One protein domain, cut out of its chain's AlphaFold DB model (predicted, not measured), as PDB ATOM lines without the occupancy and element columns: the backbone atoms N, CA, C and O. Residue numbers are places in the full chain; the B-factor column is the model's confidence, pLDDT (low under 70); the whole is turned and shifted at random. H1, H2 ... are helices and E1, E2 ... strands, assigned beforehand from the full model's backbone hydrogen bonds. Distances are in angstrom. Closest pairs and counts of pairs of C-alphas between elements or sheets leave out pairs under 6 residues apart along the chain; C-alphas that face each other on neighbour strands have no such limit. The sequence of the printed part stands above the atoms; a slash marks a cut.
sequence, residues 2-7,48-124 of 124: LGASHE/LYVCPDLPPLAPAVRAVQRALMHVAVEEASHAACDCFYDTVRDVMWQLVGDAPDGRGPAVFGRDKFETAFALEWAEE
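What this domain is: This is residues 2 to 7 and 48 to 124 of the 124 residues of an uncharacterized protein of Panicum miliaceum (UniProt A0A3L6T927). A long helical hairpin, H1 and H2 side by side, has a small head at its open end, made of a two-stranded sheet, E1 and E2, and the short helix H3. Residues 2 to 7, cut off from the rest, lie toward the hairpin's closed end, while residues 117 to 124 run on from the head as a tail. The printed part has 83 residues, with the named elements in the order E1, H1, H2, E2, H3; it is mostly helix, and its sheet is antiparallel. The whole is loose, with a radius of gyration of the C-alphas of 17.0 A, and a rod of 59 by 24 by 18 A.

How they stand to each other: E1, residues 48 to 50, and E2, residues 107 to 109, are antiparallel neighbours at 139 degrees, with N 49 and O 108 within hydrogen-bond range at 2.8 A. H3, residues 110 to 116, follows E2 by a tight link; the closest C-alphas of E1 and H3, those of Tyr 49 and Phe 113, are 6.9 A apart. H1, residues 57 to 73, and H2, residues 78 to 96, form a hairpin: they touch, closest at the C-alphas of Ala 67 and Phe 84, 4.8 A, and run opposite ways at a shallow tilt of 18 degrees. The closest C-alphas of H2 and E2, those of Leu 95 and Val 107, are 5.9 A apart. H3 is apart from H1 and H2. In H1, H2 and H3 every O i to N i+4 pair is within hydrogen-bond range.

Where its parts are: E1 begins at C-alpha 48, (-34.877, -30.944, -26.496). E1 spans 6.9 A and E2 7.0 A; H1 spans 24.5 A, H2 26.9 A and H3 9.8 A, ending at C-alpha 116, (-23.310, -37.104, -23.049).

The domain as a whole: The C-alphas farthest apart, Leu 2 and Glu 124, are 61.9 A apart. Residues 8 to 47 are not printed, and C-alphas 7 and 48 are 35.8 A apart across this cut. No link between named elements is long. The model's pLDDT is under 70 at residues 2 to 4, 100, 102 to 105 and 122 to 124.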
ATOM      1  N   LEU A   2     -32.419  -0.780 -49.509       44.47
ATOM      2  CA  LEU A   2     -33.213  -0.363 -48.351       44.47
ATOM      3  C   LEU A   2     -32.262  -0.313 -47.151       44.47
ATOM      4  O   LEU A   2     -32.077  -1.314 -46.468       44.47
ATOM      5  N   GLY A   3     -31.579   0.817 -46.968       52.50
ATOM      6  CA  GLY A   3     -30.800   1.057 -45.757       52.50
ATOM      7  C   GLY A   3     -31.767   1.270 -44.600       52.50
ATOM      8  O   GLY A   3     -32.531   2.231 -44.622       52.50
ATOM      9  N   ALA A   4     -31.778   0.359 -43.628       62.84
ATOM     10  CA  ALA A   4     -32.478   0.595 -42.371       62.84
ATOM     11  C   ALA A   4     -31.833   1.799 -41.673       62.84
ATOM     12  O   ALA A   4     -30.602   1.935 -41.685       62.84
ATOM     13  N   SER A   5     -32.655   2.683 -41.104       74.94
ATOM     14  CA  SER A   5     -32.125   3.793 -40.321       74.94
ATOM     15  C   SER A   5     -31.403   3.253 -39.085       74.94
ATOM     16  O   SER A   5     -31.640   2.132 -38.633       74.94
ATOM     17  N   HIS A   6     -30.494   4.054 -38.545       70.06
ATOM     18  CA  HIS A   6     -29.730   3.719 -37.348       70.06
ATOM     19  C   HIS A   6     -30.632   3.329 -36.160       70.06
ATOM     20  O   HIS A   6     -30.398   2.322 -35.491       70.06
ATOM     21  N   GLU A   7     -31.743   4.046 -35.989       72.88
ATOM     22  CA  GLU A   7     -32.757   3.750 -34.972       72.88
ATOM     23  C   GLU A   7     -33.515   2.441 -35.238       72.88
ATOM     24  O   GLU A   7     -33.757   1.667 -34.310       72.88
ATOM     25  N   LEU A  48     -36.152 -31.367 -25.924       80.38
ATOM     26  CA  LEU A  48     -34.877 -30.944 -26.496       80.38
ATOM     27  C   LEU A  48     -34.095 -30.164 -25.443       80.38
ATOM     28  O   LEU A  48     -34.609 -29.211 -24.859       80.38
ATOM     29  N   TYR A  49     -32.847 -30.563 -25.234       77.31
ATOM     30  CA  TYR A  49     -31.965 -30.025 -24.210       77.31
ATOM     31  C   TYR A  49     -30.773 -29.337 -24.848       77.31
ATOM     32  O   TYR A  49     -30.223 -29.811 -25.841       77.31
ATOM     33  N   VAL A  50     -30.370 -28.216 -24.261       80.06
ATOM     34  CA  VAL A  50     -29.270 -27.388 -24.748       80.06
ATOM     35  C   VAL A  50     -28.421 -26.964 -23.560       80.06
ATOM     36  O   VAL A  50     -28.950 -26.535 -22.537       80.06
ATOM     37  N   CYS A  51     -27.100 -27.041 -23.708       77.00
ATOM     38  CA  CYS A  51     -26.157 -26.526 -22.718       77.00
ATOM     39  C   CYS A  51     -25.437 -25.294 -23.273       77.00
ATOM     40  O   CYS A  51     -24.424 -25.446 -23.959       77.00
ATOM     41  N   PRO A  52     -25.918 -24.071 -22.982       77.00
ATOM     42  CA  PRO A  52     -25.295 -22.855 -23.495       77.00
ATOM     43  C   PRO A  52     -23.890 -22.615 -22.961       77.00
ATOM     44  O   PRO A  52     -23.114 -21.940 -23.621       77.00
ATOM     45  N   ASP A  53     -23.537 -23.192 -21.814       79.50
ATOM     46  CA  ASP A  53     -22.224 -23.009 -21.191       79.50
ATOM     47  C   ASP A  53     -21.153 -23.988 -21.691       79.50
ATOM     48  O   ASP A  53     -19.986 -23.874 -21.308       79.50
ATOM     49  N   LEU A  54     -21.514 -24.922 -22.578       77.06
ATOM     50  CA  LEU A  54     -20.601 -25.933 -23.110       77.06
ATOM     51  C   LEU A  54     -20.344 -25.763 -24.614       77.06
ATOM     52  O   LEU A  54     -21.169 -25.190 -25.334       77.06
ATOM     53  N   PRO A  55     -19.187 -26.225 -25.125       77.56
ATOM     54  CA  PRO A  55     -18.940 -26.264 -26.560       77.56
ATOM     55  C   PRO A  55     -19.985 -27.129 -27.290       77.56
ATOM     56  O   PRO A  55     -20.371 -28.170 -26.761       77.56
ATOM     57  N   PRO A  56     -20.403 -26.743 -28.509       78.19
ATOM     58  CA  PRO A  56     -19.920 -25.601 -29.296       78.19
ATOM     59  C   PRO A  56     -20.642 -24.271 -29.019       78.19
ATOM     60  O   PRO A  56     -20.271 -23.243 -29.583       78.19
ATOM     61  N   LEU A  57     -21.639 -24.261 -28.134       81.69
ATOM     62  CA  LEU A  57     -22.543 -23.128 -27.964       81.69
ATOM     63  C   LEU A  57     -21.949 -22.002 -27.101       81.69
ATOM     64  O   LEU A  57     -22.126 -20.830 -27.428       81.69
ATOM     65  N   ALA A  58     -21.166 -22.326 -26.067       83.38
ATOM     66  CA  ALA A  58     -20.596 -21.326 -25.148       83.38
ATOM     67  C   ALA A  58     -19.758 -20.235 -25.829       83.38
ATOM     68  O   ALA A  58     -19.947 -19.051 -25.526       83.38
ATOM     69  N   PRO A  59     -18.836 -20.566 -26.753       85.50
ATOM     70  CA  PRO A  59     -18.099 -19.553 -27.497       85.50
ATOM     71  C   PRO A  59     -19.012 -18.620 -28.304       85.50
ATOM     72  O   PRO A  59     -18.795 -17.408 -28.281       85.50
ATOM     73  N   ALA A  60     -20.042 -19.165 -28.961       85.38
ATOM     74  CA  ALA A  60     -20.978 -18.407 -29.791       85.38
ATOM     75  C   ALA A  60     -21.882 -17.495 -28.942       85.38
ATOM     76  O   ALA A  60     -22.012 -16.303 -29.210       85.38
ATOM     77  N   VAL A  61     -22.405 -18.016 -27.832       84.75
ATOM     78  CA  VAL A  61     -23.200 -17.273 -26.844       84.75
ATOM     79  C   VAL A  61     -22.394 -16.111 -26.247       84.75
ATOM     80  O   VAL A  61     -22.884 -14.983 -26.171       84.75
ATOM     81  N   ARG A  62     -21.118 -16.332 -25.900       86.56
ATOM     82  CA  ARG A  62     -20.216 -15.257 -25.444       86.56
ATOM     83  C   ARG A  62     -19.906 -14.235 -26.540       86.56
ATOM     84  O   ARG A  62     -19.689 -13.065 -26.225       86.56
ATOM     85  N   ALA A  63     -19.847 -14.650 -27.806       88.88
ATOM     86  CA  ALA A  63     -19.655 -13.734 -28.929       88.88
ATOM     87  C   ALA A  63     -20.859 -12.793 -29.083       88.88
ATOM     88  O   ALA A  63     -20.657 -11.584 -29.180       88.88
ATOM     89  N   VAL A  64     -22.086 -13.315 -28.968       88.19
ATOM     90  CA  VAL A  64     -23.318 -12.507 -28.958       88.19
ATOM     91  C   VAL A  64     -23.314 -11.495 -27.814       88.19
ATOM     92  O   VAL A  64     -23.613 -10.324 -28.034       88.19
ATOM     93  N   GLN A  65     -22.935 -11.902 -26.596       84.69
ATOM     94  CA  GLN A  65     -22.846 -10.977 -25.456       84.69
ATOM     95  C   GLN A  65     -21.863  -9.830 -25.715       84.69
ATOM     96  O   GLN A  65     -22.165  -8.675 -25.409       84.69
ATOM     97  N   ARG A  66     -20.694 -10.134 -26.293       87.12
ATOM     98  CA  ARG A  66     -19.704  -9.113 -26.659       87.12
ATOM     99  C   ARG A  66     -20.238  -8.188 -27.746       87.12
ATOM    100  O   ARG A  66     -20.169  -6.977 -27.575       87.12
ATOM    101  N   ALA A  67     -20.812  -8.733 -28.815       87.06
ATOM    102  CA  ALA A  67     -21.365  -7.934 -29.904       87.06
ATOM    103  C   ALA A  67     -22.517  -7.034 -29.426       87.06
ATOM    104  O   ALA A  67     -22.590  -5.868 -29.800       87.06
ATOM    105  N   LEU A  68     -23.363  -7.523 -28.515       82.88
ATOM    106  CA  LEU A  68     -24.410  -6.715 -27.889       82.88
ATOM    107  C   LEU A  68     -23.830  -5.556 -27.065       82.88
ATOM    108  O   LEU A  68     -24.371  -4.452 -27.104       82.88
ATOM    109  N   MET A  69     -22.725  -5.783 -26.348       83.69
ATOM    110  CA  MET A  69     -22.018  -4.710 -25.645       83.69
ATOM    111  C   MET A  69     -21.477  -3.665 -26.628       83.69
ATOM    112  O   MET A  69     -21.631  -2.473 -26.384       83.69
ATOM    113  N   HIS A  70     -20.923  -4.089 -27.767       82.00
ATOM    114  CA  HIS A  70     -20.492  -3.168 -28.825       82.00
ATOM    115  C   HIS A  70     -21.656  -2.352 -29.390       82.00
ATOM    116  O   HIS A  70     -21.530  -1.142 -29.510       82.00
ATOM    117  N   VAL A  71     -22.814  -2.963 -29.652       82.19
ATOM    118  CA  VAL A  71     -24.020  -2.230 -30.078       82.19
ATOM    119  C   VAL A  71     -24.440  -1.197 -29.030       82.19
ATOM    120  O   VAL A  71     -24.813  -0.084 -29.384       82.19
ATOM    121  N   ALA A  72     -24.370  -1.536 -27.741       79.50
ATOM    122  CA  ALA A  72     -24.718  -0.604 -26.671       79.50
ATOM    123  C   ALA A  72     -23.722   0.564 -26.543       79.50
ATOM    124  O   ALA A  72     -24.144   1.682 -26.250       79.50
ATOM    125  N   VAL A  73     -22.426   0.312 -26.748       82.06
ATOM    126  CA  VAL A  73     -21.343   1.295 -26.568       82.06
ATOM    127  C   VAL A  73     -21.122   2.160 -27.811       82.06
ATOM    128  O   VAL A  73     -20.937   3.364 -27.687       82.06
ATOM    129  N   GLU A  74     -21.174   1.579 -29.007       77.62
ATOM    130  CA  GLU A  74     -20.973   2.267 -30.294       77.62
ATOM    131  C   GLU A  74     -22.278   2.850 -30.853       77.62
ATOM    132  O   GLU A  74     -22.451   2.992 -32.063       77.62
ATOM    133  N   GLU A  75     -23.226   3.129 -29.959       76.31
ATOM    134  CA  GLU A  75     -24.539   3.696 -30.258       76.31
ATOM    135  C   GLU A  75     -25.316   2.945 -31.347       76.31
ATOM    136  O   GLU A  75     -26.176   3.537 -31.966       76.31
ATOM    137  N   ALA A  76     -25.093   1.645 -31.562       73.50
ATOM    138  CA  ALA A  76     -25.700   0.827 -32.620       73.50
ATOM    139  C   ALA A  76     -25.245   1.157 -34.054       73.50
ATOM    140  O   ALA A  76     -26.039   1.072 -34.989       73.50
ATOM    141  N   SER A  77     -23.973   1.525 -34.239       82.19
ATOM    142  CA  SER A  77     -23.362   1.663 -35.570       82.19
ATOM    143  C   SER A  77     -23.687   0.469 -36.486       82.19
ATOM    144  O   SER A  77     -23.823  -0.668 -36.021       82.19
ATOM    145  N   HIS A  78     -23.786   0.701 -37.804       80.38
ATOM    146  CA  HIS A  78     -24.071  -0.373 -38.768       80.38
ATOM    147  C   HIS A  78     -23.116  -1.559 -38.609       80.38
ATOM    148  O   HIS A  78     -23.574  -2.691 -38.530       80.38
ATOM    149  N   ALA A  79     -21.817  -1.299 -38.443       84.56
ATOM    150  CA  ALA A  79     -20.814  -2.344 -38.255       84.56
ATOM    151  C   ALA A  79     -21.015  -3.152 -36.958       84.56
ATOM    152  O   ALA A  79     -20.909  -4.379 -36.977       84.56
ATOM    153  N   ALA A  80     -21.333  -2.493 -35.836       81.94
ATOM    154  CA  ALA A  80     -21.581  -3.176 -34.565       81.94
ATOM    155  C   ALA A  80     -22.842  -4.047 -34.632       81.94
ATOM    156  O   ALA A  80     -22.864  -5.172 -34.129       81.94
ATOM    157  N   CYS A  81     -23.890  -3.545 -35.282       82.12
ATOM    158  CA  CYS A  81     -25.122  -4.291 -35.473       82.12
ATOM    159  C   CYS A  81     -24.961  -5.454 -36.456       82.12
ATOM    160  O   CYS A  81     -25.444  -6.539 -36.149       82.12
ATOM    161  N   ASP A  82     -24.265  -5.271 -37.579       86.75
ATOM    162  CA  ASP A  82     -23.968  -6.356 -38.523       86.75
ATOM    163  C   ASP A  82     -23.187  -7.477 -37.825       86.75
ATOM    164  O   ASP A  82     -23.579  -8.642 -37.893       86.75
ATOM    165  N   CYS A  83     -22.171  -7.116 -37.032       87.44
ATOM    166  CA  CYS A  83     -21.437  -8.054 -36.184       87.44
ATOM    167  C   CYS A  83     -22.363  -8.786 -35.192       87.44
ATOM    168  O   CYS A  83     -22.282 -10.006 -35.036       87.44
ATOM    169  N   PHE A  84     -23.300  -8.077 -34.553       86.81
ATOM    170  CA  PHE A  84     -24.302  -8.702 -33.685       86.81
ATOM    171  C   PHE A  84     -25.170  -9.717 -34.445       86.81
ATOM    172  O   PHE A  84     -25.303 -10.850 -33.984       86.81
ATOM    173  N   TYR A  85     -25.700  -9.374 -35.620       86.50
ATOM    174  CA  TYR A  85     -26.506 -10.308 -36.414       86.50
ATOM    175  C   TYR A  85     -25.701 -11.522 -36.893       86.50
ATOM    176  O   TYR A  85     -26.229 -12.636 -36.860       86.50
ATOM    177  N   ASP A  86     -24.434 -11.341 -37.271       89.88
ATOM    178  CA  ASP A  86     -23.542 -12.445 -37.637       89.88
ATOM    179  C   ASP A  86     -23.344 -13.410 -36.458       89.88
ATOM    180  O   ASP A  86     -23.525 -14.617 -36.617       89.88
ATOM    181  N   THR A  87     -23.094 -12.898 -35.248       89.00
ATOM    182  CA  THR A  87     -22.957 -13.764 -34.060       89.00
ATOM    183  C   THR A  87     -24.253 -14.491 -33.688       89.00
ATOM    184  O   THR A  87     -24.212 -15.636 -33.235       89.00
ATOM    185  N   VAL A  88     -25.419 -13.867 -33.898       87.50
ATOM    186  CA  VAL A  88     -26.723 -14.524 -33.695       87.50
ATOM    187  C   VAL A  88     -26.932 -15.637 -34.720       87.50
ATOM    188  O   VAL A  88     -27.379 -16.726 -34.354       87.50
ATOM    189  N   ARG A  89     -26.574 -15.402 -35.988       86.81
ATOM    190  CA  ARG A  89     -26.619 -16.423 -37.041       86.81
ATOM    191  C   ARG A  89     -25.738 -17.621 -36.687       86.81
ATOM    192  O   ARG A  89     -26.193 -18.754 -36.826       86.81
ATOM    193  N   ASP A  90     -24.538 -17.383 -36.164       86.00
ATOM    194  CA  ASP A  90     -23.627 -18.457 -35.758       86.00
ATOM    195  C   ASP A  90     -24.221 -19.317 -34.632       86.00
ATOM    196  O   ASP A  90     -24.171 -20.545 -34.702       86.00
ATOM    197  N   VAL A  91     -24.860 -18.701 -33.628       85.38
ATOM    198  CA  VAL A  91     -25.595 -19.438 -32.582       85.38
ATOM    199  C   VAL A  91     -26.702 -20.303 -33.193       85.38
ATOM    200  O   VAL A  91     -26.841 -21.468 -32.825       85.38
ATOM    201  N   MET A  92     -27.474 -19.770 -34.145       84.75
ATOM    202  CA  MET A  92     -28.538 -20.531 -34.810       84.75
ATOM    203  C   MET A  92     -27.991 -21.727 -35.593       84.75
ATOM    204  O   MET A  92     -28.564 -22.812 -35.518       84.75
ATOM    205  N   TRP A  93     -26.871 -21.565 -36.298       85.00
ATOM    206  CA  TRP A  93     -26.231 -22.669 -37.010       85.00
ATOM    207  C   TRP A  93     -25.766 -23.783 -36.068       85.00
ATOM    208  O   TRP A  93     -25.991 -24.957 -36.365       85.00
ATOM    209  N   GLN A  94     -25.213 -23.437 -34.901       82.62
ATOM    210  CA  GLN A  94     -24.837 -24.424 -33.880       82.62
ATOM    211  C   GLN A  94     -26.052 -25.179 -33.314       82.62
ATOM    212  O   GLN A  94     -25.950 -26.357 -32.973       82.62
ATOM    213  N   LEU A  95     -27.220 -24.533 -33.228       80.94
ATOM    214  CA  LEU A  95     -28.453 -25.178 -32.764       80.94
ATOM    215  C   LEU A  95     -29.055 -26.119 -33.814       80.94
ATOM    216  O   LEU A  95     -29.517 -27.202 -33.463       80.94
ATOM    217  N   VAL A  96     -29.050 -25.726 -35.089       79.88
ATOM    218  CA  VAL A  96     -29.600 -26.542 -36.189       79.88
ATOM    219  C   VAL A  96     -28.652 -27.689 -36.572       79.88
ATOM    220  O   VAL A  96     -29.095 -28.695 -37.118       79.88
ATOM    221  N   GLY A  97     -27.366 -27.583 -36.225       73.19
ATOM    222  CA  GLY A  97     -26.341 -28.569 -36.583       73.19
ATOM    223  C   GLY A  97     -25.752 -28.365 -37.981       73.19
ATOM    224  O   GLY A  97     -24.960 -29.190 -38.424       73.19
ATOM    225  N   ASP A  98     -26.088 -27.253 -38.638       71.94
ATOM    226  CA  ASP A  98     -25.562 -26.838 -39.947       71.94
ATOM    227  C   ASP A  98     -24.323 -25.937 -39.812       71.94
ATOM    228  O   ASP A  98     -23.962 -25.191 -40.726       71.94
ATOM    229  N   ALA A  99     -23.680 -25.951 -38.644       71.69
ATOM    230  CA  ALA A  99     -22.526 -25.112 -38.400       71.69
ATOM    231  C   ALA A  99     -21.356 -25.502 -39.323       71.69
ATOM    232  O   ALA A  99     -20.970 -26.675 -39.381       71.69
ATOM    233  N   PRO A 100     -20.757 -24.530 -40.040       66.69
ATOM    234  CA  PRO A 100     -19.723 -24.802 -41.041       66.69
ATOM    235  C   PRO A 100     -18.433 -25.377 -40.439       66.69
ATOM    236  O   PRO A 100     -17.591 -25.895 -41.167       66.69
ATOM    237  N   ASP A 101     -18.268 -25.303 -39.117       70.50
ATOM    238  CA  ASP A 101     -17.143 -25.871 -38.380       70.50
ATOM    239  C   ASP A 101     -17.333 -27.355 -38.010       70.50
ATOM    240  O   ASP A 101     -16.451 -27.941 -37.378       70.50
ATOM    241  N   GLY A 102     -18.451 -27.978 -38.406       65.38
ATOM    242  CA  GLY A 102     -18.702 -29.415 -38.250       65.38
ATOM    243  C   GLY A 102     -18.869 -29.872 -36.798       65.38
ATOM    244  O   GLY A 102     -18.904 -31.075 -36.525       65.38
ATOM    245  N   ARG A 103     -18.965 -28.935 -35.849       64.88
ATOM    246  CA  ARG A 103     -19.311 -29.238 -34.463       64.88
ATOM    247  C   ARG A 103     -20.813 -29.497 -34.447       64.88
ATOM    248  O   ARG A 103     -21.596 -28.608 -34.748       64.88
ATOM    249  N   GLY A 104     -21.183 -30.755 -34.221       62.38
ATOM    250  CA  GLY A 104     -22.563 -31.230 -34.321       62.38
ATOM    251  C   GLY A 104     -23.562 -30.439 -33.463       62.38
ATOM    252  O   GLY A 104     -23.164 -29.607 -32.646       62.38
ATOM    253  N   PRO A 105     -24.867 -30.712 -33.627       65.81
ATOM    254  CA  PRO A 105     -25.921 -29.895 -33.041       65.81
ATOM    255  C   PRO A 105     -25.754 -29.772 -31.525       65.81
ATOM    256  O   PRO A 105     -25.636 -30.772 -30.818       65.81
ATOM    257  N   ALA A 106     -25.813 -28.538 -31.020       76.31
ATOM    258  CA  ALA A 106     -25.817 -28.234 -29.586       76.31
ATOM    259  C   ALA A 106     -27.150 -28.597 -28.892       76.31
ATOM    260  O   ALA A 106     -27.377 -28.227 -27.738       76.31
ATOM    261  N   VAL A 107     -28.036 -29.289 -29.615       79.38
ATOM    262  CA  VAL A 107     -29.363 -29.720 -29.191       79.38
ATOM    263  C   VAL A 107     -29.374 -31.239 -29.065       79.38
ATOM    264  O   VAL A 107     -29.099 -31.969 -30.020       79.38
ATOM    265  N   PHE A 108     -29.744 -31.720 -27.884       79.31
ATOM    266  CA  PHE A 108     -29.776 -33.133 -27.542       79.31
ATOM    267  C   PHE A 108     -31.212 -33.570 -27.252       79.31
ATOM    268  O   PHE A 108     -31.936 -32.895 -26.525       79.31
ATOM    269  N   GLY A 109     -31.626 -34.724 -27.778       81.50
ATOM    270  CA  GLY A 109     -32.759 -35.452 -27.197       81.50
ATOM    271  C   GLY A 109     -32.349 -36.087 -25.866       81.50
ATOM    272  O   GLY A 109     -31.152 -36.260 -25.625       81.50
ATOM    273  N   ARG A 110     -33.324 -36.466 -25.028       83.19
ATOM    274  CA  ARG A 110     -33.092 -37.018 -23.677       83.19
ATOM    275  C   ARG A 110     -31.976 -38.065 -23.623       83.19
ATOM    276  O   ARG A 110     -31.021 -37.876 -22.887       83.19
ATOM    277  N   ASP A 111     -32.045 -39.110 -24.445       81.25
ATOM    278  CA  ASP A 111     -31.091 -40.228 -24.360       81.25
ATOM    279  C   ASP A 111     -29.660 -39.793 -24.701       81.25
ATOM    280  O   ASP A 111     -28.696 -40.170 -24.034       81.25
ATOM    281  N   LYS A 112     -29.513 -38.944 -25.727       81.75
ATOM    282  CA  LYS A 112     -28.215 -38.374 -26.110       81.75
ATOM    283  C   LYS A 112     -27.685 -37.433 -25.035       81.75
ATOM    284  O   LYS A 112     -26.479 -37.390 -24.826       81.75
ATOM    285  N   PHE A 113     -28.573 -36.692 -24.382       80.56
ATOM    286  CA  PHE A 113     -28.232 -35.787 -23.296       80.56
ATOM    287  C   PHE A 113     -27.756 -36.564 -22.063       80.56
ATOM    288  O   PHE A 113     -26.633 -36.358 -21.614       80.56
ATOM    289  N   GLU A 114     -28.548 -37.522 -21.578       81.00
ATOM    290  CA  GLU A 114     -28.185 -38.389 -20.451       81.00
ATOM    291  C   GLU A 114     -26.857 -39.118 -20.726       81.00
ATOM    292  O   GLU A 114     -25.963 -39.103 -19.885       81.00
ATOM    293  N   THR A 115     -26.661 -39.633 -21.947       82.00
ATOM    294  CA  THR A 115     -25.398 -40.272 -22.358       82.00
ATOM    295  C   THR A 115     -24.219 -39.292 -22.367       82.00
ATOM    296  O   THR A 115     -23.151 -39.615 -21.852       82.00
ATOM    297  N   ALA A 116     -24.383 -38.096 -22.944       78.06
ATOM    298  CA  ALA A 116     -23.310 -37.104 -23.049       78.06
ATOM    299  C   ALA A 116     -22.822 -36.607 -21.677       78.06
ATOM    300  O   ALA A 116     -21.653 -36.249 -21.538       78.06
ATOM    301  N   PHE A 117     -23.705 -36.612 -20.676       76.88
ATOM    302  CA  PHE A 117     -23.416 -36.186 -19.307       76.88
ATOM    303  C   PHE A 117     -23.224 -37.344 -18.319       76.88
ATOM    304  O   PHE A 117     -23.072 -37.081 -17.128       76.88
ATOM    305  N   ALA A 118     -23.205 -38.595 -18.797       80.81
ATOM    306  CA  ALA A 118     -23.111 -39.799 -17.967       80.81
ATOM    307  C   ALA A 118     -24.129 -39.809 -16.806       80.81
ATOM    308  O   ALA A 118     -23.795 -40.122 -15.664       80.81
ATOM    309  N   LEU A 119     -25.370 -39.411 -17.099       77.25
ATOM    310  CA  LEU A 119     -26.464 -39.387 -16.135       77.25
ATOM    311  C   LEU A 119     -27.150 -40.752 -16.114       77.25
ATOM    312  O   LEU A 119     -27.687 -41.198 -17.125       77.25
ATOM    313  N   GLU A 120     -27.165 -41.386 -14.945       73.94
ATOM    314  CA  GLU A 120     -27.922 -42.609 -14.696       73.94
ATOM    315  C   GLU A 120     -29.157 -42.275 -13.861       73.94
ATOM    316  O   GLU A 120     -29.065 -41.658 -12.798       73.94
ATOM    317  N   TRP A 121     -30.328 -42.667 -14.360       73.25
ATOM    318  CA  TRP A 121     -31.567 -42.544 -13.607       73.25
ATOM    319  C   TRP A 121     -31.783 -43.803 -12.769       73.25
ATOM    320  O   TRP A 121     -31.930 -44.893 -13.320       73.25
ATOM    321  N   ALA A 122     -31.816 -43.648 -11.446       69.44
ATOM    322  CA  ALA A 122     -32.238 -44.707 -10.542       69.44
ATOM    323  C   ALA A 122     -33.763 -44.639 -10.379       69.44
ATOM    324  O   ALA A 122     -34.292 -43.634  -9.908       69.44
ATOM    325  N   GLU A 123     -34.466 -45.691 -10.797       63.62
ATOM    326  CA  GLU A 123     -35.863 -45.896 -10.405       63.62
ATOM    327  C   GLU A 123     -35.880 -46.380  -8.949       63.62
ATOM    328  O   GLU A 123     -35.182 -47.339  -8.612       63.62
ATOM    329  N   GLU A 124     -36.615 -45.672  -8.090       56.41
ATOM    330  CA  GLU A 124     -36.853 -46.040  -6.687       56.41
ATOM    331  C   GLU A 124     -38.093 -46.936  -6.560       56.41
ATOM    332  O   GLU A 124     -39.110 -46.639  -7.235       56.41
TER     333      GLU A 124